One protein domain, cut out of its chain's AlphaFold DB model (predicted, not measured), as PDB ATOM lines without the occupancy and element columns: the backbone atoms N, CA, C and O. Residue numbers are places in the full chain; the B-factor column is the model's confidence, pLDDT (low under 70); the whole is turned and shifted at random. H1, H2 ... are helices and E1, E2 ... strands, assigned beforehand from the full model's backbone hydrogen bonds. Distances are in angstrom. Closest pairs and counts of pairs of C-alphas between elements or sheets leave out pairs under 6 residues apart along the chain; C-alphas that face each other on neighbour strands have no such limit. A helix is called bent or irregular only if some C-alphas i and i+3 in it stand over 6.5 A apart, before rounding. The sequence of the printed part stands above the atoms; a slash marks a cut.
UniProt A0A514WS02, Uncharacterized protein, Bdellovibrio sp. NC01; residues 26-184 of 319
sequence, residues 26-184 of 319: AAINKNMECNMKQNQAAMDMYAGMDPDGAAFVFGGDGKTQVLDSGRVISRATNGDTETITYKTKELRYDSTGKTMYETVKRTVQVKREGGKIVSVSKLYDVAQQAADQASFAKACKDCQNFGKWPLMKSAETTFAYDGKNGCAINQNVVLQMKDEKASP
ATOM      1  N   ALA A  26     -39.703 -10.163 -39.855       71.44
ATOM      2  CA  ALA A  26     -38.363 -10.737 -39.941       71.44
ATOM      3  C   ALA A  26     -37.558 -10.456 -38.663       71.44
ATOM      4  O   ALA A  26     -36.890 -11.350 -38.137       71.44
ATOM      5  N   ALA A  27     -37.662  -9.241 -38.120       70.12
ATOM      6  CA  ALA A  27     -37.084  -8.901 -36.823       70.12
ATOM      7  C   ALA A  27     -37.710  -9.698 -35.668       70.12
ATOM      8  O   ALA A  27     -36.980 -10.157 -34.787       70.12
ATOM      9  N   ILE A  28     -39.034  -9.882 -35.675       73.94
ATOM     10  CA  ILE A  28     -39.748 -10.661 -34.651       73.94
ATOM     11  C   ILE A  28     -39.297 -12.123 -34.681       73.94
ATOM     12  O   ILE A  28     -38.924 -12.661 -33.638       73.94
ATOM     13  N   ASN A  29     -39.244 -12.742 -35.864       74.62
ATOM     14  CA  ASN A  29     -38.810 -14.131 -36.017       74.62
ATOM     15  C   ASN A  29     -37.370 -14.336 -35.530       74.62
ATOM     16  O   ASN A  29     -37.111 -15.253 -34.753       74.62
ATOM     17  N   LYS A  30     -36.442 -13.440 -35.899       78.75
ATOM     18  CA  LYS A  30     -35.048 -13.505 -35.424       78.75
ATOM     19  C   LYS A  30     -34.934 -13.393 -33.902       78.75
ATOM     20  O   LYS A  30     -34.106 -14.082 -33.300       78.75
ATOM     21  N   ASN A  31     -35.773 -12.565 -33.277       76.81
ATOM     22  CA  ASN A  31     -35.780 -12.421 -31.824       76.81
ATOM     23  C   ASN A  31     -36.344 -13.679 -31.149       76.81
ATOM     24  O   ASN A  31     -35.758 -14.183 -30.193       76.81
ATOM     25  N   MET A  32     -37.428 -14.244 -31.690       76.06
ATOM     26  CA  MET A  32     -37.995 -15.507 -31.205       76.06
ATOM     27  C   MET A  32     -36.997 -16.666 -31.309       76.06
ATOM     28  O   MET A  32     -36.829 -17.415 -30.347       76.06
ATOM     29  N   GLU A  33     -36.283 -16.795 -32.429       79.19
ATOM     30  CA  GLU A  33     -35.242 -17.817 -32.595       79.19
ATOM     31  C   GLU A  33     -34.094 -17.647 -31.595       79.19
ATOM     32  O   GLU A  33     -33.627 -18.622 -31.005       79.19
ATOM     33  N   CYS A  34     -33.635 -16.410 -31.391       82.69
ATOM     34  CA  CYS A  34     -32.586 -16.099 -30.426       82.69
ATOM     35  C   CYS A  34     -33.017 -16.457 -28.997       82.69
ATOM     36  O   CYS A  34     -32.304 -17.155 -28.273       82.69
ATOM     37  N   ASN A  35     -34.221 -16.034 -28.621       82.06
ATOM     38  CA  ASN A  35     -34.817 -16.305 -27.326       82.06
ATOM     39  C   ASN A  35     -34.976 -17.811 -27.068       82.06
ATOM     40  O   ASN A  35     -34.643 -18.297 -25.985       82.06
ATOM     41  N   MET A  36     -35.417 -18.569 -28.074       80.69
ATOM     42  CA  MET A  36     -35.543 -20.020 -27.975       80.69
ATOM     43  C   MET A  36     -34.181 -20.684 -27.736       80.69
ATOM     44  O   MET A  36     -34.067 -21.505 -26.831       80.69
ATOM     45  N   LYS A  37     -33.126 -20.280 -28.461       81.69
ATOM     46  CA  LYS A  37     -31.757 -20.795 -28.247       81.69
ATOM     47  C   LYS A  37     -31.240 -20.485 -26.835       81.69
ATOM     48  O   LYS A  37     -30.628 -21.341 -26.201       81.69
ATOM     49  N   GLN A  38     -31.510 -19.286 -26.316       86.06
ATOM     50  CA  GLN A  38     -31.131 -18.894 -24.950       86.06
ATOM     51  C   GLN A  38     -31.872 -19.710 -23.889       86.06
ATOM     52  O   GLN A  38     -31.256 -20.200 -22.941       86.06
ATOM     53  N   ASN A  39     -33.182 -19.890 -24.058       83.75
ATOM     54  CA  ASN A  39     -33.989 -20.694 -23.148       83.75
ATOM     55  C   ASN A  39     -33.589 -22.172 -23.187       83.75
ATOM     56  O   ASN A  39     -33.492 -22.788 -22.135       83.75
ATOM     57  N   GLN A  40     -33.256 -22.727 -24.353       78.00
ATOM     58  CA  GLN A  40     -32.719 -24.089 -24.465       78.00
ATOM     59  C   GLN A  40     -31.355 -24.251 -23.787       78.00
ATOM     60  O   GLN A  40     -31.080 -25.283 -23.175       78.00
ATOM     61  N   ALA A  41     -30.502 -23.227 -23.845       79.81
ATOM     62  CA  ALA A  41     -29.220 -23.251 -23.149       79.81
ATOM     63  C   ALA A  41     -29.369 -23.249 -21.619       79.81
ATOM     64  O   ALA A  41     -28.519 -23.814 -20.935       79.81
ATOM     65  N   ALA A  42     -30.431 -22.639 -21.072       77.75
ATOM     66  CA  ALA A  42     -30.687 -22.587 -19.626       77.75
ATOM     67  C   ALA A  42     -31.562 -23.728 -19.120       77.75
ATOM     68  O   ALA A  42     -31.354 -24.214 -18.011       77.75
ATOM     69  N   MET A  43     -32.526 -24.159 -19.923       66.00
ATOM     70  CA  MET A  43     -33.583 -25.056 -19.495       66.00
ATOM     71  C   MET A  43     -33.424 -26.417 -20.144       66.00
ATOM     72  O   MET A  43     -32.973 -26.557 -21.279       66.00
ATOM     73  N   ASP A  44     -33.808 -27.446 -19.412       57.28
ATOM     74  CA  ASP A  44     -33.862 -28.813 -19.907       57.28
ATOM     75  C   ASP A  44     -35.182 -29.027 -20.677       57.28
ATOM     76  O   ASP A  44     -35.968 -29.913 -20.370       57.28
ATOM     77  N   MET A  45     -35.481 -28.163 -21.658       47.25
ATOM     78  CA  MET A  45     -36.759 -28.143 -22.404       47.25
ATOM     79  C   MET A  45     -36.878 -29.251 -23.466       47.25
ATOM     80  O   MET A  45     -37.580 -29.089 -24.463       47.25
ATOM     81  N   TYR A  46     -36.209 -30.383 -23.264       47.19
ATOM     82  CA  TYR A  46     -36.282 -31.527 -24.167       47.19
ATOM     83  C   TYR A  46     -37.263 -32.578 -23.651       47.19
ATOM     84  O   TYR A  46     -37.519 -32.694 -22.450       47.19
ATOM     85  N   ALA A  47     -37.841 -33.327 -24.595       34.22
ATOM     86  CA  ALA A  47     -38.840 -34.356 -24.347       34.22
ATOM     87  C   ALA A  47     -38.396 -35.305 -23.217       34.22
ATOM     88  O   ALA A  47     -37.467 -36.090 -23.386       34.22
ATOM     89  N   GLY A  48     -39.073 -35.220 -22.068       41.47
ATOM     90  CA  GLY A  48     -38.874 -36.123 -20.933       41.47
ATOM     91  C   GLY A  48     -37.879 -35.672 -19.861       41.47
ATOM     92  O   GLY A  48     -37.597 -36.466 -18.969       41.47
ATOM     93  N   MET A  49     -37.348 -34.444 -19.900       55.44
ATOM     94  CA  MET A  49     -36.408 -34.000 -18.862       55.44
ATOM     95  C   MET A  49     -37.088 -33.385 -17.637       55.44
ATOM     96  O   MET A  49     -36.719 -33.757 -16.531       55.44
ATOM     97  N   ASP A  50     -38.123 -32.556 -17.799       66.56
ATOM     98  CA  ASP A  50     -38.952 -32.108 -16.673       66.56
ATOM     99  C   ASP A  50     -40.451 -32.094 -17.030       66.56
ATOM    100  O   ASP A  50     -40.886 -31.231 -17.800       66.56
ATOM    101  N   PRO A  51     -41.270 -33.014 -16.483       69.75
ATOM    102  CA  PRO A  51     -42.712 -33.026 -16.718       69.75
ATOM    103  C   PRO A  51     -43.433 -31.790 -16.164       69.75
ATOM    104  O   PRO A  51     -44.549 -31.509 -16.594       69.75
ATOM    105  N   ASP A  52     -42.818 -31.043 -15.244       74.88
ATOM    106  CA  ASP A  52     -43.418 -29.855 -14.631       74.88
ATOM    107  C   ASP A  52     -43.148 -28.577 -15.450       74.88
ATOM    108  O   ASP A  52     -43.565 -27.486 -15.062       74.88
ATOM    109  N   GLY A  53     -42.427 -28.683 -16.572       75.00
ATOM    110  CA  GLY A  53     -42.091 -27.553 -17.434       75.00
ATOM    111  C   GLY A  53     -41.026 -26.620 -16.848       75.00
ATOM    112  O   GLY A  53     -40.274 -26.971 -15.937       75.00
ATOM    113  N   ALA A  54     -40.927 -25.413 -17.405       81.44
ATOM    114  CA  ALA A  54     -39.884 -24.450 -17.075       81.44
ATOM    115  C   ALA A  54     -40.196 -23.646 -15.794       81.44
ATOM    116  O   ALA A  54     -41.248 -23.025 -15.695       81.44
ATOM    117  N   ALA A  55     -39.257 -23.575 -14.841       85.88
ATOM    118  CA  ALA A  55     -39.391 -22.722 -13.648       85.88
ATOM    119  C   ALA A  55     -39.230 -21.217 -13.953       85.88
ATOM    120  O   ALA A  55     -39.770 -20.362 -13.248       85.88
ATOM    121  N   PHE A  56     -38.476 -20.883 -14.998       89.31
ATOM    122  CA  PHE A  56     -38.267 -19.528 -15.500       89.31
ATOM    123  C   PHE A  56     -37.956 -19.578 -16.998       89.31
ATOM    124  O   PHE A  56     -37.576 -20.623 -17.525       89.31
ATOM    125  N   VAL A  57     -38.097 -18.436 -17.663       89.69
ATOM    126  CA  VAL A  57     -37.704 -18.230 -19.060       89.69
ATOM    127  C   VAL A  57     -37.017 -16.881 -19.217       89.69
ATOM    128  O   VAL A  57     -37.154 -15.995 -18.372       89.69
ATOM    129  N   PHE A  58     -36.285 -16.696 -20.305       87.81
ATOM    130  CA  PHE A  58     -35.812 -15.388 -20.736       87.81
ATOM    131  C   PHE A  58     -36.824 -14.766 -21.689       87.81
ATOM    132  O   PHE A  58     -37.312 -15.450 -22.587       87.81
ATOM    133  N   GLY A  59     -37.139 -13.487 -21.502       83.50
ATOM    134  CA  GLY A  59     -37.954 -12.694 -22.421       83.50
ATOM    135  C   GLY A  59     -37.151 -12.188 -23.622       83.50
ATOM    136  O   GLY A  59     -35.921 -12.257 -23.645       83.50
ATOM    137  N   GLY A  60     -37.839 -11.657 -24.637       77.88
ATOM    138  CA  GLY A  60     -37.191 -11.047 -25.810       77.88
ATOM    139  C   GLY A  60     -36.379  -9.785 -25.485       77.88
ATOM    140  O   GLY A  60     -35.606  -9.321 -26.317       77.88
ATOM    141  N   ASP A  61     -36.533  -9.238 -24.276       80.06
ATOM    142  CA  ASP A  61     -35.714  -8.160 -23.714       80.06
ATOM    143  C   ASP A  61     -34.502  -8.682 -22.913       80.06
ATOM    144  O   ASP A  61     -33.814  -7.905 -22.252       80.06
ATOM    145  N   GLY A  62     -34.256  -9.996 -22.939       82.75
ATOM    146  CA  GLY A  62     -33.163 -10.666 -22.235       82.75
ATOM    147  C   GLY A  62     -33.381 -10.828 -20.728       82.75
ATOM    148  O   GLY A  62     -32.532 -11.420 -20.053       82.75
ATOM    149  N   LYS A  63     -34.490 -10.335 -20.162       90.06
ATOM    150  CA  LYS A  63     -34.756 -10.440 -18.720       90.06
ATOM    151  C   LYS A  63     -35.299 -11.810 -18.349       90.06
ATOM    152  O   LYS A  63     -36.012 -12.448 -19.115       90.06
ATOM    153  N   THR A  64     -34.984 -12.240 -17.134       92.50
ATOM    154  CA  THR A  64     -35.528 -13.468 -16.554       92.50
ATOM    155  C   THR A  64     -36.952 -13.231 -16.055       92.50
ATOM    156  O   THR A  64     -37.174 -12.392 -15.179       92.50
ATOM    157  N   GLN A  65     -37.898 -14.016 -16.559       92.12
ATOM    158  CA  GLN A  65     -39.262 -14.124 -16.059       92.12
ATOM    159  C   GLN A  65     -39.406 -15.430 -15.275       92.12
ATOM    160  O   GLN A  65     -39.209 -16.515 -15.814       92.12
ATOM    161  N   VAL A  66     -39.761 -15.330 -13.994       91.75
ATOM    162  CA  VAL A  66     -40.055 -16.502 -13.159       91.75
ATOM    163  C   VAL A  66     -41.480 -16.965 -13.454       91.75
ATOM    164  O   VAL A  66     -42.408 -16.163 -13.379       91.75
ATOM    165  N   LEU A  67     -41.634 -18.243 -13.796       88.38
ATOM    166  CA  LEU A  67     -42.925 -18.878 -14.075       88.38
ATOM    167  C   LEU A  67     -43.460 -19.622 -12.847       88.38
ATOM    168  O   LEU A  67     -44.663 -19.626 -12.611       88.38
ATOM    169  N   ASP A  68     -42.561 -20.196 -12.040       88.38
ATOM    170  CA  ASP A  68     -42.892 -20.878 -10.789       88.38
ATOM    171  C   ASP A  68     -41.925 -20.458  -9.671       88.38
ATOM    172  O   ASP A  68     -40.777 -20.911  -9.579       88.38
ATOM    173  N   SER A  69     -42.403 -19.582  -8.785       89.88
ATOM    174  CA  SER A  69     -41.624 -19.088  -7.647       89.88
ATOM    175  C   SER A  69     -41.376 -20.141  -6.565       89.88
ATOM    176  O   SER A  69     -40.440 -19.985  -5.791       89.88
ATOM    177  N   GLY A  70     -42.180 -21.209  -6.490       91.38
ATOM    178  CA  GLY A  70     -41.962 -22.315  -5.549       91.38
ATOM    179  C   GLY A  70     -40.801 -23.224  -5.962       91.38
ATOM    180  O   GLY A  70     -40.196 -23.906  -5.123       91.38
ATOM    181  N   ARG A  71     -40.459 -23.213  -7.255       91.50
ATOM    182  CA  ARG A  71     -39.335 -23.966  -7.822       91.50
ATOM    183  C   ARG A  71     -38.039 -23.171  -7.891       91.50
ATOM    184  O   ARG A  71     -36.977 -23.787  -7.814       91.50
ATOM    185  N   VAL A  72     -38.079 -21.845  -7.995       93.38
ATOM    186  CA  VAL A  72     -36.871 -21.008  -7.900       93.38
ATOM    187  C   VAL A  72     -36.444 -20.894  -6.434       93.38
ATOM    188  O   VAL A  72     -37.128 -20.292  -5.618       93.38
ATOM    189  N   ILE A  73     -35.299 -21.490  -6.094       95.06
ATOM    190  CA  ILE A  73     -34.761 -21.525  -4.725       95.06
ATOM    191  C   ILE A  73     -34.066 -20.208  -4.390       95.06
ATOM    192  O   ILE A  73     -34.227 -19.681  -3.292       95.06
ATOM    193  N   SER A  74     -33.256 -19.694  -5.313       95.56
ATOM    194  CA  SER A  74     -32.528 -18.446  -5.111       95.56
ATOM    195  C   SER A  74     -32.210 -17.758  -6.431       95.56
ATOM    196  O   SER A  74     -32.099 -18.387  -7.487       95.56
ATOM    197  N   ARG A  75     -32.053 -16.436  -6.341       95.75
ATOM    198  CA  ARG A  75     -31.610 -15.567  -7.426       95.75
ATOM    199  C   ARG A  75     -30.643 -14.542  -6.861       95.75
ATOM    200  O   ARG A  75     -30.968 -13.869  -5.887       95.75
ATOM    201  N   ALA A  76     -29.475 -14.421  -7.469       96.25
ATOM    202  CA  ALA A  76     -28.490 -13.414  -7.106       96.25
ATOM    203  C   ALA A  76     -27.915 -12.796  -8.375       96.25
ATOM    204  O   ALA A  76     -27.692 -13.496  -9.355       96.25
ATOM    205  N   THR A  77     -27.667 -11.491  -8.362       95.44
ATOM    206  CA  THR A  77     -26.972 -10.807  -9.458       95.44
ATOM    207  C   THR A  77     -25.685 -10.218  -8.913       95.44
ATOM    208  O   THR A  77     -25.709  -9.522  -7.901       95.44
ATOM    209  N   ASN A  78     -24.570 -10.522  -9.567       94.19
ATOM    210  CA  ASN A  78     -23.268  -9.955  -9.252       94.19
ATOM    211  C   ASN A  78     -22.659  -9.388 -10.537       94.19
ATOM    212  O   ASN A  78     -22.304 -10.145 -11.445       94.19
ATOM    213  N   GLY A  79     -22.596  -8.057 -10.618       92.56
ATOM    214  CA  GLY A  79     -22.279  -7.346 -11.853       92.56
ATOM    215  C   GLY A  79     -23.226  -7.758 -12.981       92.56
ATOM    216  O   GLY A  79     -24.445  -7.702 -12.834       92.56
ATOM    217  N   ASP A  80     -22.641  -8.234 -14.072       94.56
ATOM    218  CA  ASP A  80     -23.333  -8.637 -15.299       94.56
ATOM    219  C   ASP A  80     -23.866 -10.080 -15.279       94.56
ATOM    220  O   ASP A  80     -24.473 -10.536 -16.251       94.56
ATOM    221  N   THR A  81     -23.650 -10.824 -14.190       96.56
ATOM    222  CA  THR A  81     -24.021 -12.241 -14.094       96.56
ATOM    223  C   THR A  81     -25.150 -12.457 -13.096       96.56
ATOM    224  O   THR A  81     -25.015 -12.189 -11.901       96.56
ATOM    225  N   GLU A  82     -26.250 -13.034 -13.570       96.50
ATOM    226  CA  GLU A  82     -27.347 -13.525 -12.739       96.50
ATOM    227  C   GLU A  82     -27.187 -15.028 -12.491       96.50
ATOM    228  O   GLU A  82     -27.100 -15.812 -13.429       96.50
ATOM    229  N   THR A  83     -27.166 -15.443 -11.230       97.00
ATOM    230  CA  THR A  83     -27.174 -16.848 -10.814       97.00
ATOM    231  C   THR A  83     -28.570 -17.222 -10.332       97.00
ATOM    232  O   THR A  83     -29.120 -16.551  -9.457       97.00
ATOM    233  N   ILE A  84     -29.133 -18.296 -10.883       95.25
ATOM    234  CA  ILE A  84     -30.463 -18.810 -10.542       95.25
ATOM    235  C   ILE A  84     -30.312 -20.268 -10.122       95.25
ATOM    236  O   ILE A  84     -29.903 -21.104 -10.928       95.25
ATOM    237  N   THR A  85     -30.676 -20.588  -8.883       93.56
ATOM    238  CA  THR A  85     -30.789 -21.975  -8.421       93.56
ATOM    239  C   THR A  85     -32.261 -22.355  -8.365       93.56
ATOM    240  O   THR A  85     -33.066 -21.650  -7.758       93.56
ATOM    241  N   TYR A  86     -32.631 -23.473  -8.983       91.06
ATOM    242  CA  TYR A  86     -34.019 -23.909  -9.111       91.06
ATOM    243  C   TYR A  86     -34.158 -25.426  -8.975       91.06
ATOM    244  O   TYR A  86     -33.190 -26.179  -9.090       91.06
ATOM    245  N   LYS A  87     -35.382 -25.871  -8.696       88.75
ATOM    246  CA  LYS A  87     -35.781 -27.277  -8.676       88.75
ATOM    247  C   LYS A  87     -36.294 -27.676 -10.053       88.75
ATOM    248  O   LYS A  87     -37.149 -26.995 -10.623       88.75
ATOM    249  N   THR A  88     -35.807 -28.799 -10.551       82.88
ATOM    250  CA  THR A  88     -36.289 -29.470 -11.762       82.88
ATOM    251  C   THR A  88     -36.500 -30.932 -11.435       82.88
ATOM    252  O   THR A  88     -35.913 -31.438 -10.475       82.88
ATOM    253  N   LYS A  89     -37.323 -31.620 -12.211       78.81
ATOM    254  CA  LYS A  89     -37.309 -33.080 -12.194       78.81
ATOM    255  C   LYS A  89     -36.256 -33.598 -13.166       78.81
ATOM    256  O   LYS A  89     -35.860 -32.887 -14.081       78.81
ATOM    257  N   GLU A  90     -35.760 -34.796 -12.901       74.62
ATOM    258  CA  GLU A  90     -34.845 -35.541 -13.762       74.62
ATOM    259  C   GLU A  90     -35.292 -37.003 -13.767       74.62
ATOM    260  O   GLU A  90     -35.659 -37.551 -12.722       74.62
ATOM    261  N   LEU A  91     -35.286 -37.627 -14.945       69.12
ATOM    262  CA  LEU A  91     -35.570 -39.050 -15.084       69.12
ATOM    263  C   LEU A  91     -34.417 -39.868 -14.489       69.12
ATOM    264  O   LEU A  91     -33.262 -39.718 -14.887       69.12
ATOM    265  N   ARG A  92     -34.739 -40.759 -13.558       70.00
ATOM    266  CA  ARG A  92     -33.819 -41.696 -12.906       70.00
ATOM    267  C   ARG A  92     -34.389 -43.110 -12.932       70.00
ATOM    268  O   ARG A  92     -35.559 -43.307 -13.263       70.00
ATOM    269  N   TYR A  93     -33.559 -44.087 -12.585       60.91
ATOM    270  CA  TYR A  93     -33.981 -45.467 -12.378       60.91
ATOM    271  C   TYR A  93     -33.886 -45.829 -10.902       60.91
ATOM    272  O   TYR A  93     -32.885 -45.526 -10.255       60.91
ATOM    273  N   ASP A  94     -34.907 -46.509 -10.387       65.19
ATOM    274  CA  ASP A  94     -34.818 -47.130  -9.071       65.19
ATOM    275  C   ASP A  94     -33.924 -48.386  -9.092       65.19
ATOM    276  O   ASP A  94     -33.420 -48.822 -10.132       65.19
ATOM    277  N   SER A  95     -33.745 -49.011  -7.927       61.72
ATOM    278  CA  SER A  95     -32.966 -50.246  -7.767       61.72
ATOM    279  C   SER A  95     -33.519 -51.452  -8.539       61.72
ATOM    280  O   SER A  95     -32.832 -52.468  -8.645       61.72
ATOM    281  N   THR A  96     -34.737 -51.357  -9.080       67.56
ATOM    282  CA  THR A  96     -35.377 -52.380  -9.918       67.56
ATOM    283  C   THR A  96     -35.272 -52.070 -11.414       67.56
ATOM    284  O   THR A  96     -35.702 -52.875 -12.239       67.56
ATOM    285  N   GLY A  97     -34.685 -50.924 -11.781       56.78
ATOM    286  CA  GLY A  97     -34.575 -50.456 -13.163       56.78
ATOM    287  C   GLY A  97     -35.827 -49.744 -13.683       56.78
ATOM    288  O   GLY A  97     -35.925 -49.488 -14.884       56.78
ATOM    289  N   LYS A  98     -36.798 -49.409 -12.822       70.75
ATOM    290  CA  LYS A  98     -38.005 -48.674 -13.224       70.75
ATOM    291  C   LYS A  98     -37.725 -47.176 -13.282       70.75
ATOM    292  O   LYS A  98     -37.100 -46.613 -12.390       70.75
ATOM    293  N   THR A  99     -38.231 -46.520 -14.325       68.25
ATOM    294  CA  THR A  99     -38.143 -45.064 -14.482       68.25
ATOM    295  C   THR A  99     -38.949 -44.323 -13.418       68.25
ATOM    296  O   THR A  99     -40.140 -44.596 -13.234       68.25
ATOM    297  N   MET A 100     -38.339 -43.318 -12.804       74.00
ATOM    298  CA  MET A 100     -38.963 -42.384 -11.871       74.00
ATOM    299  C   MET A 100     -38.437 -40.967 -12.103       74.00
ATOM    300  O   MET A 100     -37.343 -40.791 -12.624       74.00
ATOM    301  N   TYR A 101     -39.211 -39.953 -11.719       78.12
ATOM    302  CA  TYR A 101     -38.741 -38.569 -11.728       78.12
ATOM    303  C   TYR A 101     -38.329 -38.159 -10.321       78.12
ATOM    304  O   TYR A 101     -39.158 -38.168  -9.409       78.12
ATOM    305  N   GLU A 102     -37.075 -37.756 -10.156       77.94
ATOM    306  CA  GLU A 102     -36.584 -37.196  -8.900       77.94
ATOM    307  C   GLU A 102     -36.433 -35.687  -9.007       77.94
ATOM    308  O   GLU A 102     -36.016 -35.155 -10.033       77.94
ATOM    309  N   THR A 103     -36.781 -34.985  -7.929       85.00
ATOM    310  CA  THR A 103     -36.549 -33.543  -7.850       85.00
ATOM    311  C   THR A 103     -35.084 -33.288  -7.539       85.00
ATOM    312  O   THR A 103     -34.609 -33.615  -6.452       85.00
ATOM    313  N   VAL A 104     -34.393 -32.636  -8.462       80.00
ATOM    314  CA  VAL A 104     -32.995 -32.237  -8.325       80.00
ATOM    315  C   VAL A 104     -32.869 -30.718  -8.321       80.00
ATOM    316  O   VAL A 104     -33.740 -29.984  -8.798       80.00
ATOM    317  N   LYS A 105     -31.771 -30.224  -7.749       86.38
ATOM    318  CA  LYS A 105     -31.423 -28.801  -7.784       86.38
ATOM    319  C   LYS A 105     -30.471 -28.550  -8.944       86.38
ATOM    320  O   LYS A 105     -29.484 -29.263  -9.104       86.38
ATOM    321  N   ARG A 106     -30.741 -27.507  -9.722       85.94
ATOM    322  CA  ARG A 106     -29.867 -27.019 -10.792       85.94
ATOM    323  C   ARG A 106     -29.520 -25.569 -10.537       85.94
ATOM    324  O   ARG A 106     -30.309 -24.833  -9.948       85.94
ATOM    325  N   THR A 107     -28.340 -25.167 -10.991       90.69
ATOM    326  CA  THR A 107     -27.917 -23.770 -10.957       90.69
ATOM    327  C   THR A 107     -27.525 -23.347 -12.358       90.69
ATOM    328  O   THR A 107     -26.738 -24.029 -13.009       90.69
ATOM    329  N   VAL A 108     -28.063 -22.219 -12.810       91.94
ATOM    330  CA  VAL A 108     -27.643 -21.562 -14.047       91.94
ATOM    331  C   VAL A 108     -27.021 -20.211 -13.738       91.94
ATOM    332  O   VAL A 108     -27.434 -19.523 -12.805       91.94
ATOM    333  N   GLN A 109     -26.039 -19.825 -14.539       95.44
ATOM    334  CA  GLN A 109     -25.448 -18.497 -14.562       95.44
ATOM    335  C   GLN A 109     -25.723 -17.864 -15.919       95.44
ATOM    336  O   GLN A 109     -25.479 -18.473 -16.955       95.44
ATOM    337  N   VAL A 110     -26.237 -16.643 -15.916       96.19
ATOM    338  CA  VAL A 110     -26.652 -15.914 -17.112       96.19
ATOM    339  C   VAL A 110     -25.874 -14.612 -17.152       96.19
ATOM    340  O   VAL A 110     -26.131 -13.711 -16.352       96.19
ATOM    341  N   LYS A 111     -24.915 -14.517 -18.074       96.38
ATOM    342  CA  LYS A 111     -24.119 -13.306 -18.279       96.38
ATOM    343  C   LYS A 111     -24.814 -12.398 -19.286       96.38
ATOM    344  O   LYS A 111     -25.192 -12.849 -20.375       96.38
ATOM    345  N   ARG A 112     -24.948 -11.119 -18.943       94.12
ATOM    346  CA  ARG A 112     -25.582 -10.101 -19.779       94.12
ATOM    347  C   ARG A 112     -24.660  -8.926 -20.029       94.12
ATOM    348  O   ARG A 112     -24.118  -8.368 -19.095       94.12
ATOM    349  N   GLU A 113     -24.561  -8.490 -21.274       91.38
ATOM    350  CA  GLU A 113     -23.803  -7.293 -21.642       91.38
ATOM    351  C   GLU A 113     -24.725  -6.363 -22.429       91.38
ATOM    352  O   GLU A 113     -25.369  -6.777 -23.395       91.38
ATOM    353  N   GLY A 114     -24.874  -5.115 -21.974       86.12
ATOM    354  CA  GLY A 114     -25.803  -4.163 -22.596       86.12
ATOM    355  C   GLY A 114     -27.258  -4.660 -22.644       86.12
ATOM    356  O   GLY A 114     -27.969  -4.386 -23.607       86.12
ATOM    357  N   GLY A 115     -27.681  -5.443 -21.644       84.69
ATOM    358  CA  GLY A 115     -29.023  -6.040 -21.560       84.69
ATOM    359  C   GLY A 115     -29.226  -7.319 -22.382       84.69
ATOM    360  O   GLY A 115     -30.263  -7.962 -22.255       84.69
ATOM    361  N   LYS A 116     -28.239  -7.735 -23.181       89.44
ATOM    362  CA  LYS A 116     -28.298  -8.940 -24.017       89.44
ATOM    363  C   LYS A 116     -27.656 -10.130 -23.316       89.44
ATOM    364  O   LYS A 116     -26.573  -9.986 -22.760       89.44
ATOM    365  N   ILE A 117     -28.266 -11.312 -23.385       92.69
ATOM    366  CA  ILE A 117     -27.667 -12.553 -22.864       92.69
ATOM    367  C   ILE A 117     -26.513 -12.967 -23.783       92.69
ATOM    368  O   ILE A 117     -26.740 -13.323 -24.939       92.69
ATOM    369  N   VAL A 118     -25.281 -12.907 -23.282       94.06
ATOM    370  CA  VAL A 118     -24.068 -13.272 -24.038       94.06
ATOM    371  C   VAL A 118     -23.552 -14.663 -23.684       94.06
ATOM    372  O   VAL A 118     -22.875 -15.290 -24.496       94.06
ATOM    373  N   SER A 119     -23.899 -15.167 -22.497       94.44
ATOM    374  CA  SER A 119     -23.576 -16.527 -22.071       94.44
ATOM    375  C   SER A 119     -24.633 -17.073 -21.115       94.44
ATOM    376  O   SER A 119     -25.174 -16.341 -20.280       94.44
ATOM    377  N   VAL A 120     -24.899 -18.370 -21.233       92.00
ATOM    378  CA  VAL A 120     -25.660 -19.164 -20.268       92.00
ATOM    379  C   VAL A 120     -24.808 -20.366 -19.875       92.00
ATOM    380  O   VAL A 120     -24.416 -21.151 -20.735       92.00
ATOM    381  N   SER A 121     -24.545 -20.530 -18.581       90.94
ATOM    382  CA  SER A 121     -23.789 -21.650 -18.026       90.94
ATOM    383  C   SER A 121     -24.644 -22.464 -17.063       90.94
ATOM    384  O   SER A 121     -25.087 -21.956 -16.035       90.94
ATOM    385  N   LYS A 122     -24.873 -23.738 -17.379       88.25
ATOM    386  CA  LYS A 122     -25.444 -24.726 -16.457       88.25
ATOM    387  C   LYS A 122     -24.324 -25.265 -15.576       88.25
ATOM    388  O   LYS A 122     -23.328 -25.762 -16.094       88.25
ATOM    389  N   LEU A 123     -24.485 -25.178 -14.261       86.62
ATOM    390  CA  LEU A 123     -23.560 -25.753 -13.289       86.62
ATOM    391  C   LEU A 123     -24.076 -27.111 -12.826       86.62
ATOM    392  O   LEU A 123     -25.266 -27.268 -12.526       86.62
ATOM    393  N   TYR A 124     -23.167 -28.071 -12.721       83.00
ATOM    394  CA  TYR A 124     -23.485 -29.416 -12.271       83.00
ATOM    395  C   TYR A 124     -22.835 -29.710 -10.923       83.00
ATOM    396  O   TYR A 124     -21.738 -29.242 -10.616       83.00
ATOM    397  N   ASP A 125     -23.523 -30.522 -10.127       83.12
ATOM    398  CA  ASP A 125     -22.975 -31.055  -8.888       83.12
ATOM    399  C   ASP A 125     -22.033 -32.220  -9.225       83.12
ATOM    400  O   ASP A 125     -22.457 -33.294  -9.663       83.12
ATOM    401  N   VAL A 126     -20.731 -31.963  -9.106       84.75
ATOM    402  CA  VAL A 126     -19.672 -32.933  -9.415       84.75
ATOM    403  C   VAL A 126     -19.659 -34.068  -8.387       84.75
ATOM    404  O   VAL A 126     -19.461 -35.220  -8.765       84.75
ATOM    405  N   ALA A 127     -19.931 -33.760  -7.115       86.19
ATOM    406  CA  ALA A 127     -19.959 -34.753  -6.044       86.19
ATOM    407  C   ALA A 127     -21.145 -35.709  -6.219       86.19
ATOM    408  O   ALA A 127     -20.987 -36.925  -6.111       86.19
ATOM    409  N   GLN A 128     -22.320 -35.182  -6.583       81.44
ATOM    410  CA  GLN A 128     -23.476 -36.024  -6.896       81.44
ATOM    411  C   GLN A 128     -23.212 -36.926  -8.110       81.44
ATOM    412  O   GLN A 128     -23.512 -38.115  -8.057       81.44
ATOM    413  N   GLN A 129     -22.608 -36.406  -9.186       78.00
ATOM    414  CA  GLN A 129     -22.271 -37.229 -10.358       78.00
ATOM    415  C   GLN A 129     -21.295 -38.364 -10.021       78.00
ATOM    416  O   GLN A 129     -21.446 -39.474 -10.532       78.00
ATOM    417  N   ALA A 130     -20.309 -38.108  -9.161       81.38
ATOM    418  CA  ALA A 130     -19.369 -39.131  -8.717       81.38
ATOM    419  C   ALA A 130     -20.033 -40.182  -7.808       81.38
ATOM    420  O   ALA A 130     -19.758 -41.379  -7.932       81.38
ATOM    421  N   ALA A 131     -20.968 -39.771  -6.947       79.62
ATOM    422  CA  ALA A 131     -21.789 -40.695  -6.166       79.62
ATOM    423  C   ALA A 131     -22.686 -41.573  -7.063       79.62
ATOM    424  O   ALA A 131     -22.793 -42.786  -6.838       79.62
ATOM    425  N   ASP A 132     -23.274 -40.988  -8.111       75.19
ATOM    426  CA  ASP A 132     -24.095 -41.694  -9.103       75.19
ATOM    427  C   ASP A 132     -23.238 -42.708  -9.896       75.19
ATOM    428  O   ASP A 132     -23.627 -43.870 -10.038       75.19
ATOM    429  N   GLN A 133     -22.018 -42.332 -10.311       74.94
ATOM    430  CA  GLN A 133     -21.034 -43.248 -10.919       74.94
ATOM    431  C   GLN A 133     -20.701 -44.441 -10.025       74.94
ATOM    432  O   GLN A 133     -20.733 -45.593 -10.469       74.94
ATOM    433  N   ALA A 134     -20.370 -44.173  -8.760       76.19
ATOM    434  CA  ALA A 134     -20.004 -45.210  -7.806       76.19
ATOM    435  C   ALA A 134     -21.170 -46.176  -7.547       76.19
ATOM    436  O   ALA A 134     -20.957 -47.380  -7.386       76.19
ATOM    437  N   SER A 135     -22.401 -45.661  -7.529       74.19
ATOM    438  CA  SER A 135     -23.621 -46.461  -7.384       74.19
ATOM    439  C   SER A 135     -23.868 -47.336  -8.614       74.19
ATOM    440  O   SER A 135     -24.106 -48.538  -8.471       74.19
ATOM    441  N   PHE A 136     -23.714 -46.782  -9.819       70.69
ATOM    442  CA  PHE A 136     -23.850 -47.530 -11.068       70.69
ATOM    443  C   PHE A 136     -22.818 -48.661 -11.190       70.69
ATOM    444  O   PHE A 136     -23.175 -49.800 -11.491       70.69
ATOM    445  N   ALA A 137     -21.548 -48.380 -10.888       70.94
ATOM    446  CA  ALA A 137     -20.480 -49.380 -10.930       70.94
ATOM    447  C   ALA A 137     -20.716 -50.551  -9.954       70.94
ATOM    448  O   ALA A 137     -20.313 -51.679 -10.233       70.94
ATOM    449  N   LYS A 138     -21.387 -50.304  -8.819       70.81
ATOM    450  CA  LYS A 138     -21.797 -51.359  -7.875       70.81
ATOM    451  C   LYS A 138     -22.986 -52.173  -8.388       70.81
ATOM    452  O   LYS A 138     -23.012 -53.385  -8.186       70.81
ATOM    453  N   ALA A 139     -23.962 -51.514  -9.015       68.44
ATOM    454  CA  ALA A 139     -25.185 -52.148  -9.503       68.44
ATOM    455  C   ALA A 139     -24.944 -53.026 -10.742       68.44
ATOM    456  O   ALA A 139     -25.540 -54.094 -10.856       68.44
ATOM    457  N   CYS A 140     -24.041 -52.621 -11.640       67.12
ATOM    458  CA  CYS A 140     -23.718 -53.393 -12.836       67.12
ATOM    459  C   CYS A 140     -22.288 -53.952 -12.794       67.12
ATOM    460  O   CYS A 140     -21.324 -53.296 -13.196       67.12
ATOM    461  N   LYS A 141     -22.163 -55.213 -12.355       60.59
ATOM    462  CA  LYS A 141     -20.879 -55.930 -12.241       60.59
ATOM    463  C   LYS A 141     -20.142 -56.095 -13.575       60.59
ATOM    464  O   LYS A 141     -18.914 -56.081 -13.567       60.59
ATOM    465  N   ASP A 142     -20.871 -56.163 -14.690       63.56
ATOM    466  CA  ASP A 142     -20.307 -56.294 -16.043       63.56
ATOM    467  C   ASP A 142     -20.090 -54.936 -16.741       63.56
ATOM    468  O   ASP A 142     -19.501 -54.866 -17.818       63.56
ATOM    469  N   CYS A 143     -20.503 -53.824 -16.118       58.31
ATOM    470  CA  CYS A 143     -20.394 -52.473 -16.678       58.31
ATOM    471  C   CYS A 143     -19.202 -51.673 -16.124       58.31
ATOM    472  O   CYS A 143     -19.196 -50.443 -16.209       58.31
ATOM    473  N   GLN A 144     -18.179 -52.322 -15.552       54.59
ATOM    474  CA  GLN A 144     -17.068 -51.631 -14.870       54.59
ATOM    475  C   GLN A 144     -16.327 -50.606 -15.747       54.59
ATOM    476  O   GLN A 144     -15.786 -49.629 -15.231       54.59
ATOM    477  N   ASN A 145     -16.328 -50.803 -17.069       55.00
ATOM    478  CA  ASN A 145     -15.743 -49.862 -18.027       55.00
ATOM    479  C   ASN A 145     -16.710 -48.757 -18.464       55.00
ATOM    480  O   ASN A 145     -16.251 -47.694 -18.872       55.00
ATOM    481  N   PHE A 146     -18.022 -48.978 -18.349       55.41
ATOM    482  CA  PHE A 146     -19.012 -47.948 -18.628       55.41
ATOM    483  C   PHE A 146     -19.021 -46.906 -17.515       55.41
ATOM    484  O   PHE A 146     -19.014 -45.738 -17.848       55.41
ATOM    485  N   GLY A 147     -18.887 -47.280 -16.236       51.59
ATOM    486  CA  GLY A 147     -18.943 -46.367 -15.074       51.59
ATOM    487  C   GLY A 147     -17.864 -45.272 -14.954       51.59
ATOM    488  O   GLY A 147     -17.836 -44.575 -13.943       51.59
ATOM    489  N   LYS A 148     -16.956 -45.122 -15.928       63.25
ATOM    490  CA  LYS A 148     -15.823 -44.171 -15.897       63.25
ATOM    491  C   LYS A 148     -15.982 -43.042 -16.912       63.25
ATOM    492  O   LYS A 148     -15.075 -42.758 -17.697       63.25
ATOM    493  N   TRP A 149     -17.147 -42.414 -16.928       69.44
ATOM    494  CA  TRP A 149     -17.354 -41.208 -17.720       69.44
ATOM    495  C   TRP A 149     -16.701 -39.979 -17.064       69.44
ATOM    496  O   TRP A 149     -16.518 -39.948 -15.848       69.44
ATOM    497  N   PRO A 150     -16.326 -38.948 -17.834       74.69
ATOM    498  CA  PRO A 150     -15.894 -37.684 -17.253       74.69
ATOM    499  C   PRO A 150     -17.045 -37.031 -16.476       74.69
ATOM    500  O   PRO A 150     -18.197 -37.045 -16.914       74.69
ATOM    501  N   LEU A 151     -16.720 -36.434 -15.331       81.19
ATOM    502  CA  LEU A 151     -17.639 -35.601 -14.562       81.19
ATOM    503  C   LEU A 151     -17.759 -34.239 -15.245       81.19
ATOM    504  O   LEU A 151     -16.764 -33.682 -15.710       81.19
ATOM    505  N   MET A 152     -18.955 -33.667 -15.295       83.62
ATOM    506  CA  MET A 152     -19.137 -32.309 -15.807       83.62
ATOM    507  C   MET A 152     -19.190 -31.322 -14.655       83.62
ATOM    508  O   MET A 152     -19.945 -31.517 -13.709       83.62
ATOM    509  N   LYS A 153     -18.432 -30.232 -14.747       87.00
ATOM    510  CA  LYS A 153     -18.526 -29.104 -13.816       87.00
ATOM    511  C   LYS A 153     -19.544 -28.077 -14.296       87.00
ATOM    512  O   LYS A 153     -20.343 -27.569 -13.513       87.00
ATOM    513  N   SER A 154     -19.518 -27.780 -15.591       85.56
ATOM    514  CA  SER A 154     -20.475 -26.880 -16.221       85.56
ATOM    515  C   SER A 154     -20.598 -27.130 -17.719       85.56
ATOM    516  O   SER A 154     -19.707 -27.715 -18.336       85.56
ATOM    517  N   ALA A 155     -21.700 -26.661 -18.297       87.69
ATOM    518  CA  ALA A 155     -21.894 -26.525 -19.733       87.69
ATOM    519  C   ALA A 155     -22.266 -25.072 -20.036       87.69
ATOM    520  O   ALA A 155     -23.273 -24.570 -19.542       87.69
ATOM    521  N   GLU A 156     -21.439 -24.390 -20.816       88.50
ATOM    522  CA  GLU A 156     -21.616 -23.006 -21.231       88.50
ATOM    523  C   GLU A 156     -22.011 -22.928 -22.705       88.50
ATOM    524  O   GLU A 156     -21.400 -23.564 -23.561       88.50
ATOM    525  N   THR A 157     -23.017 -22.112 -23.000       90.44
ATOM    526  CA  THR A 157     -23.398 -21.693 -24.349       90.44
ATOM    527  C   THR A 157     -23.180 -20.194 -24.469       90.44
ATOM    528  O   THR A 157     -23.765 -19.418 -23.714       90.44
ATOM    529  N   THR A 158     -22.366 -19.780 -25.436       93.06
ATOM    530  CA  THR A 158     -22.123 -18.363 -25.743       93.06
ATOM    531  C   THR A 158     -22.885 -17.941 -26.988       93.06
ATOM    532  O   THR A 158     -23.073 -18.739 -27.910       93.06
ATOM    533  N   PHE A 159     -23.297 -16.676 -27.045       91.50
ATOM    534  CA  PHE A 159     -24.116 -16.138 -28.130       91.50
ATOM    535  C   PHE A 159     -23.405 -14.994 -28.852       91.50
ATOM    536  O   PHE A 159     -22.861 -14.089 -28.221       91.50
ATOM    537  N   ALA A 160     -23.452 -15.013 -30.183       89.75
ATOM    538  CA  ALA A 160     -23.038 -13.903 -31.036       89.75
ATOM    539  C   ALA A 160     -24.280 -13.239 -31.641       89.75
ATOM    540  O   ALA A 160     -25.171 -13.927 -32.139       89.75
ATOM    541  N   TYR A 161     -24.336 -11.910 -31.610       87.44
ATOM    542  CA  TYR A 161     -25.463 -11.138 -32.138       87.44
ATOM    543  C   TYR A 161     -25.147 -10.603 -33.536       87.44
ATOM    544  O   TYR A 161     -24.101  -9.988 -33.735       87.44
ATOM    545  N   ASP A 162     -26.065 -10.785 -34.487       73.44
ATOM    546  CA  ASP A 162     -25.934 -10.353 -35.892       73.44
ATOM    547  C   ASP A 162     -26.559  -8.964 -36.150       73.44
ATOM    548  O   ASP A 162     -27.012  -8.653 -37.251       73.44
ATOM    549  N   GLY A 163     -26.593  -8.106 -35.124       69.50
ATOM    550  CA  GLY A 163     -27.204  -6.777 -35.170       69.50
ATOM    551  C   GLY A 163     -28.142  -6.523 -33.988       69.50
ATOM    552  O   GLY A 163     -27.806  -6.804 -32.831       69.50
ATOM    553  N   LYS A 164     -29.316  -5.931 -34.255       63.97
ATOM    554  CA  LYS A 164     -30.268  -5.545 -33.196       63.97
ATOM    555  C   LYS A 164     -31.123  -6.708 -32.678       63.97
ATOM    556  O   LYS A 164     -31.288  -6.786 -31.467       63.97
ATOM    557  N   ASN A 165     -31.596  -7.609 -33.548       66.62
ATOM    558  CA  ASN A 165     -32.727  -8.500 -33.228       66.62
ATOM    559  C   ASN A 165     -32.442 -10.010 -33.341       66.62
ATOM    560  O   ASN A 165     -33.338 -10.793 -33.060       66.62
ATOM    561  N   GLY A 166     -31.244 -10.439 -33.751       76.94
ATOM    562  CA  GLY A 166     -30.902 -11.859 -33.878       76.94
ATOM    563  C   GLY A 166     -29.663 -12.247 -33.077       76.94
ATOM    564  O   GLY A 166     -28.765 -11.433 -32.833       76.94
ATOM    565  N   CYS A 167     -29.625 -13.512 -32.655       85.06
ATOM    566  CA  CYS A 167     -28.418 -14.144 -32.148       85.06
ATOM    567  C   CYS A 167     -28.270 -15.576 -32.664       85.06
ATOM    568  O   CYS A 167     -29.238 -16.297 -32.929       85.06
ATOM    569  N   ALA A 168     -27.016 -15.988 -32.781       86.12
ATOM    570  CA  ALA A 168     -26.606 -17.347 -33.058       86.12
ATOM    571  C   ALA A 168     -25.794 -17.877 -31.877       86.12
ATOM    572  O   ALA A 168     -25.130 -17.116 -31.169       86.12
ATOM    573  N   ILE A 169     -25.818 -19.194 -31.692       87.12
ATOM    574  CA  ILE A 169     -24.850 -19.842 -30.813       87.12
ATOM    575  C   ILE A 169     -23.466 -19.610 -31.427       87.12
ATOM    576  O   ILE A 169     -23.249 -19.855 -32.614       87.12
ATOM    577  N   ASN A 170     -22.545 -19.095 -30.626       91.62
ATOM    578  CA  ASN A 170     -21.157 -18.884 -31.012       91.62
ATOM    579  C   ASN A 170     -20.308 -20.117 -30.679       91.62
ATOM    580  O   ASN A 170     -19.551 -20.602 -31.518       91.62
ATOM    581  N   GLN A 171     -20.450 -20.640 -29.461       89.44
ATOM    582  CA  GLN A 171     -19.717 -21.819 -29.004       89.44
ATOM    583  C   GLN A 171     -20.448 -22.484 -27.834       89.44
ATOM    584  O   GLN A 171     -20.933 -21.773 -26.951       89.44
ATOM    585  N   ASN A 172     -20.448 -23.819 -27.807       88.56
ATOM    586  CA  ASN A 172     -20.825 -24.619 -26.641       88.56
ATOM    587  C   ASN A 172     -19.576 -25.276 -26.054       88.56
ATOM    588  O   ASN A 172     -18.822 -25.940 -26.772       88.56
ATOM    589  N   VAL A 173     -19.364 -25.103 -24.753       87.50
ATOM    590  CA  VAL A 173     -18.198 -25.610 -24.026       87.50
ATOM    591  C   VAL A 173     -18.655 -26.360 -22.788       87.50
ATOM    592  O   VAL A 173     -19.392 -25.829 -21.968       87.50
ATOM    593  N   VAL A 174     -18.172 -27.580 -22.610       86.62
ATOM    594  CA  VAL A 174     -18.330 -28.347 -21.374       86.62
ATOM    595  C   VAL A 174     -17.009 -28.319 -20.619       86.62
ATOM    596  O   VAL A 174     -15.959 -28.608 -21.191       86.62
ATOM    597  N   LEU A 175     -17.051 -27.991 -19.331       87.44
ATOM    598  CA  LEU A 175     -15.913 -28.170 -18.436       87.44
ATOM    599  C   LEU A 175     -15.960 -29.586 -17.865       87.44
ATOM    600  O   LEU A 175     -16.809 -29.889 -17.023       87.44
ATOM    601  N   GLN A 176     -15.064 -30.448 -18.334       86.19
ATOM    602  CA  GLN A 176     -14.974 -31.845 -17.915       86.19
ATOM    603  C   GLN A 176     -13.879 -32.059 -16.881       86.19
ATOM    604  O   GLN A 176     -12.811 -31.467 -16.963       86.19
ATOM    605  N   MET A 177     -14.122 -32.949 -15.933       86.44
ATOM    606  CA  MET A 177     -13.168 -33.374 -14.921       86.44
ATOM    607  C   MET A 177     -13.046 -34.897 -14.979       86.44
ATOM    608  O   MET A 177     -14.040 -35.608 -15.122       86.44
ATOM    609  N   LYS A 178     -11.819 -35.410 -14.874       82.88
ATOM    610  CA  LYS A 178     -11.564 -36.859 -14.861       82.88
ATOM    611  C   LYS A 178     -12.112 -37.535 -13.599       82.88
ATOM    612  O   LYS A 178     -12.545 -38.679 -13.650       82.88
ATOM    613  N   ASP A 179     -12.067 -36.818 -12.486       82.56
ATOM    614  CA  ASP A 179     -12.573 -37.195 -11.171       82.56
ATOM    615  C   ASP A 179     -12.852 -35.911 -10.370       82.56
ATOM    616  O   ASP A 179     -12.562 -34.810 -10.843       82.56
ATOM    617  N   GLU A 180     -13.413 -36.030  -9.165       83.81
ATOM    618  CA  GLU A 180     -13.805 -34.878  -8.336       83.81
ATOM    619  C   GLU A 180     -12.650 -33.914  -8.009       83.81
ATOM    620  O   GLU A 180     -12.891 -32.752  -7.679       83.81
ATOM    621  N   LYS A 181     -11.395 -34.379  -8.085       86.19
ATOM    622  CA  LYS A 181     -10.194 -33.615  -7.716       86.19
ATOM    623  C   LYS A 181      -9.416 -33.107  -8.929       86.19
ATOM    624  O   LYS A 181      -8.510 -32.290  -8.769       86.19
ATOM    625  N   ALA A 182      -9.737 -33.586 -10.128       86.75
ATOM    626  CA  ALA A 182      -9.052 -33.205 -11.354       86.75
ATOM    627  C   ALA A 182      -9.321 -31.738 -11.728       86.75
ATOM    628  O   ALA A 182     -10.396 -31.196 -11.490       86.75
ATOM    629  N   SER A 183      -8.351 -31.088 -12.372       90.50
ATOM    630  CA  SER A 183      -8.587 -29.756 -12.940       90.50
ATOM    631  C   SER A 183      -9.575 -29.842 -14.112       90.50
ATOM    632  O   SER A 183      -9.475 -30.784 -14.901       90.50
ATOM    633  N   PRO A 184     -10.517 -28.890 -14.256       91.75
ATOM    634  CA  PRO A 184     -11.447 -28.899 -15.376       91.75
ATOM    635  C   PRO A 184     -10.746 -28.646 -16.715       91.75
ATOM    636  O   PRO A 184      -9.957 -27.712 -16.844       91.75
TER     637      PRO A 184
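This is residues 26 to 184 of the 319 residues of an uncharacterized protein of Bdellovibrio sp. NC01 (UniProt A0A514WS02). A twisted sheet of six antiparallel strands has H1 along one face, over E6 and E7, and the small hairpin E1-E2 packs on H1 through E1. The bent hairpin E4-E5 runs on past E3 and E6 as a two-stranded arm, while H2 lies beside the strands near the start of E7. The printed part has 159 residues, with two named helices and eight named strands in the order H1 E1 E2 E3 E4 E5 E6 H2 E7 E8. The class is mixed, helices and strands, and the large sheet's order is E3 E4 E5 E6 E7 E8. The whole is compact, with a radius of gyration of the C-alphas of 17.6 A, yet elongated in outline, spanning 55 by 33 by 30 A.

H1, residues 26 to 42, begins at C-alpha 26 (-38.363, -10.737, -39.941) and is 24.7 A long. E1 is residues 56 to 58 and E2 residues 64 to 66. E3 is residues 72 to 78, 17.6 A. E4, residues 81 to 93, is 34.7 A long and bends by 52 degrees at residue 87. E5, residues 99 to 113, is 41.0 A long and bends by 58 degrees at residue 103. E6 is residues 116 to 123, 20.5 A, and H2 residues 126 to 139, 20.0 A. E7, residues 151 to 161, is 31.1 A; E8, residues 167 to 177, is 30.0 A and ends at C-alpha 177 (-13.168, -33.374, -14.921).

E3, E4, E5 and E6 form a meander, each strand the antiparallel neighbour of the one before. Within hydrogen-bond range are N 76 and O 83 at 2.9 A for E3 and E4, N 88 and O 104 at 3.0 A for E4 and E5, and N 109 and O 121 at 2.8 A for E5 and E6. E7 is the antiparallel neighbour of E6, with N 157 and O 120 within hydrogen-bond range at 2.8 A, and the hairpin E7 and E8 has N 158 and O 171 within that range at 2.9 A. H1 makes two layers, a helix on one face of the sheet, at a height over the sheet of 9.8 A; its closest C-alphas to E8 are those of Cys 34 and Cys 167, 4.9 A apart. It runs along the strands, at 11 degrees to E6 on the local plane. The closest C-alphas of H1 and E1 are those of Asn 39 and Val 57, 6.0 A apart. In the hairpin E1 and E2, N 57 and O 65 are 2.9 A apart. The closest C-alphas of H2 and E7 are those of Val 126 and Lys 153, 5.9 A apart; H1 and H2 are apart. In H1 and H2 every O i to N i+4 pair is within hydrogen-bond range.

The C-alphas farthest apart, those of Ala 26 and Lys 141, are 55.8 A apart. The printed part has no cut. The links H1 to E1 and H2 to E7 are long. Mean pLDDT of the printed part is 80.5; residues 43 to 51 and 139 to 149 are among those under 70.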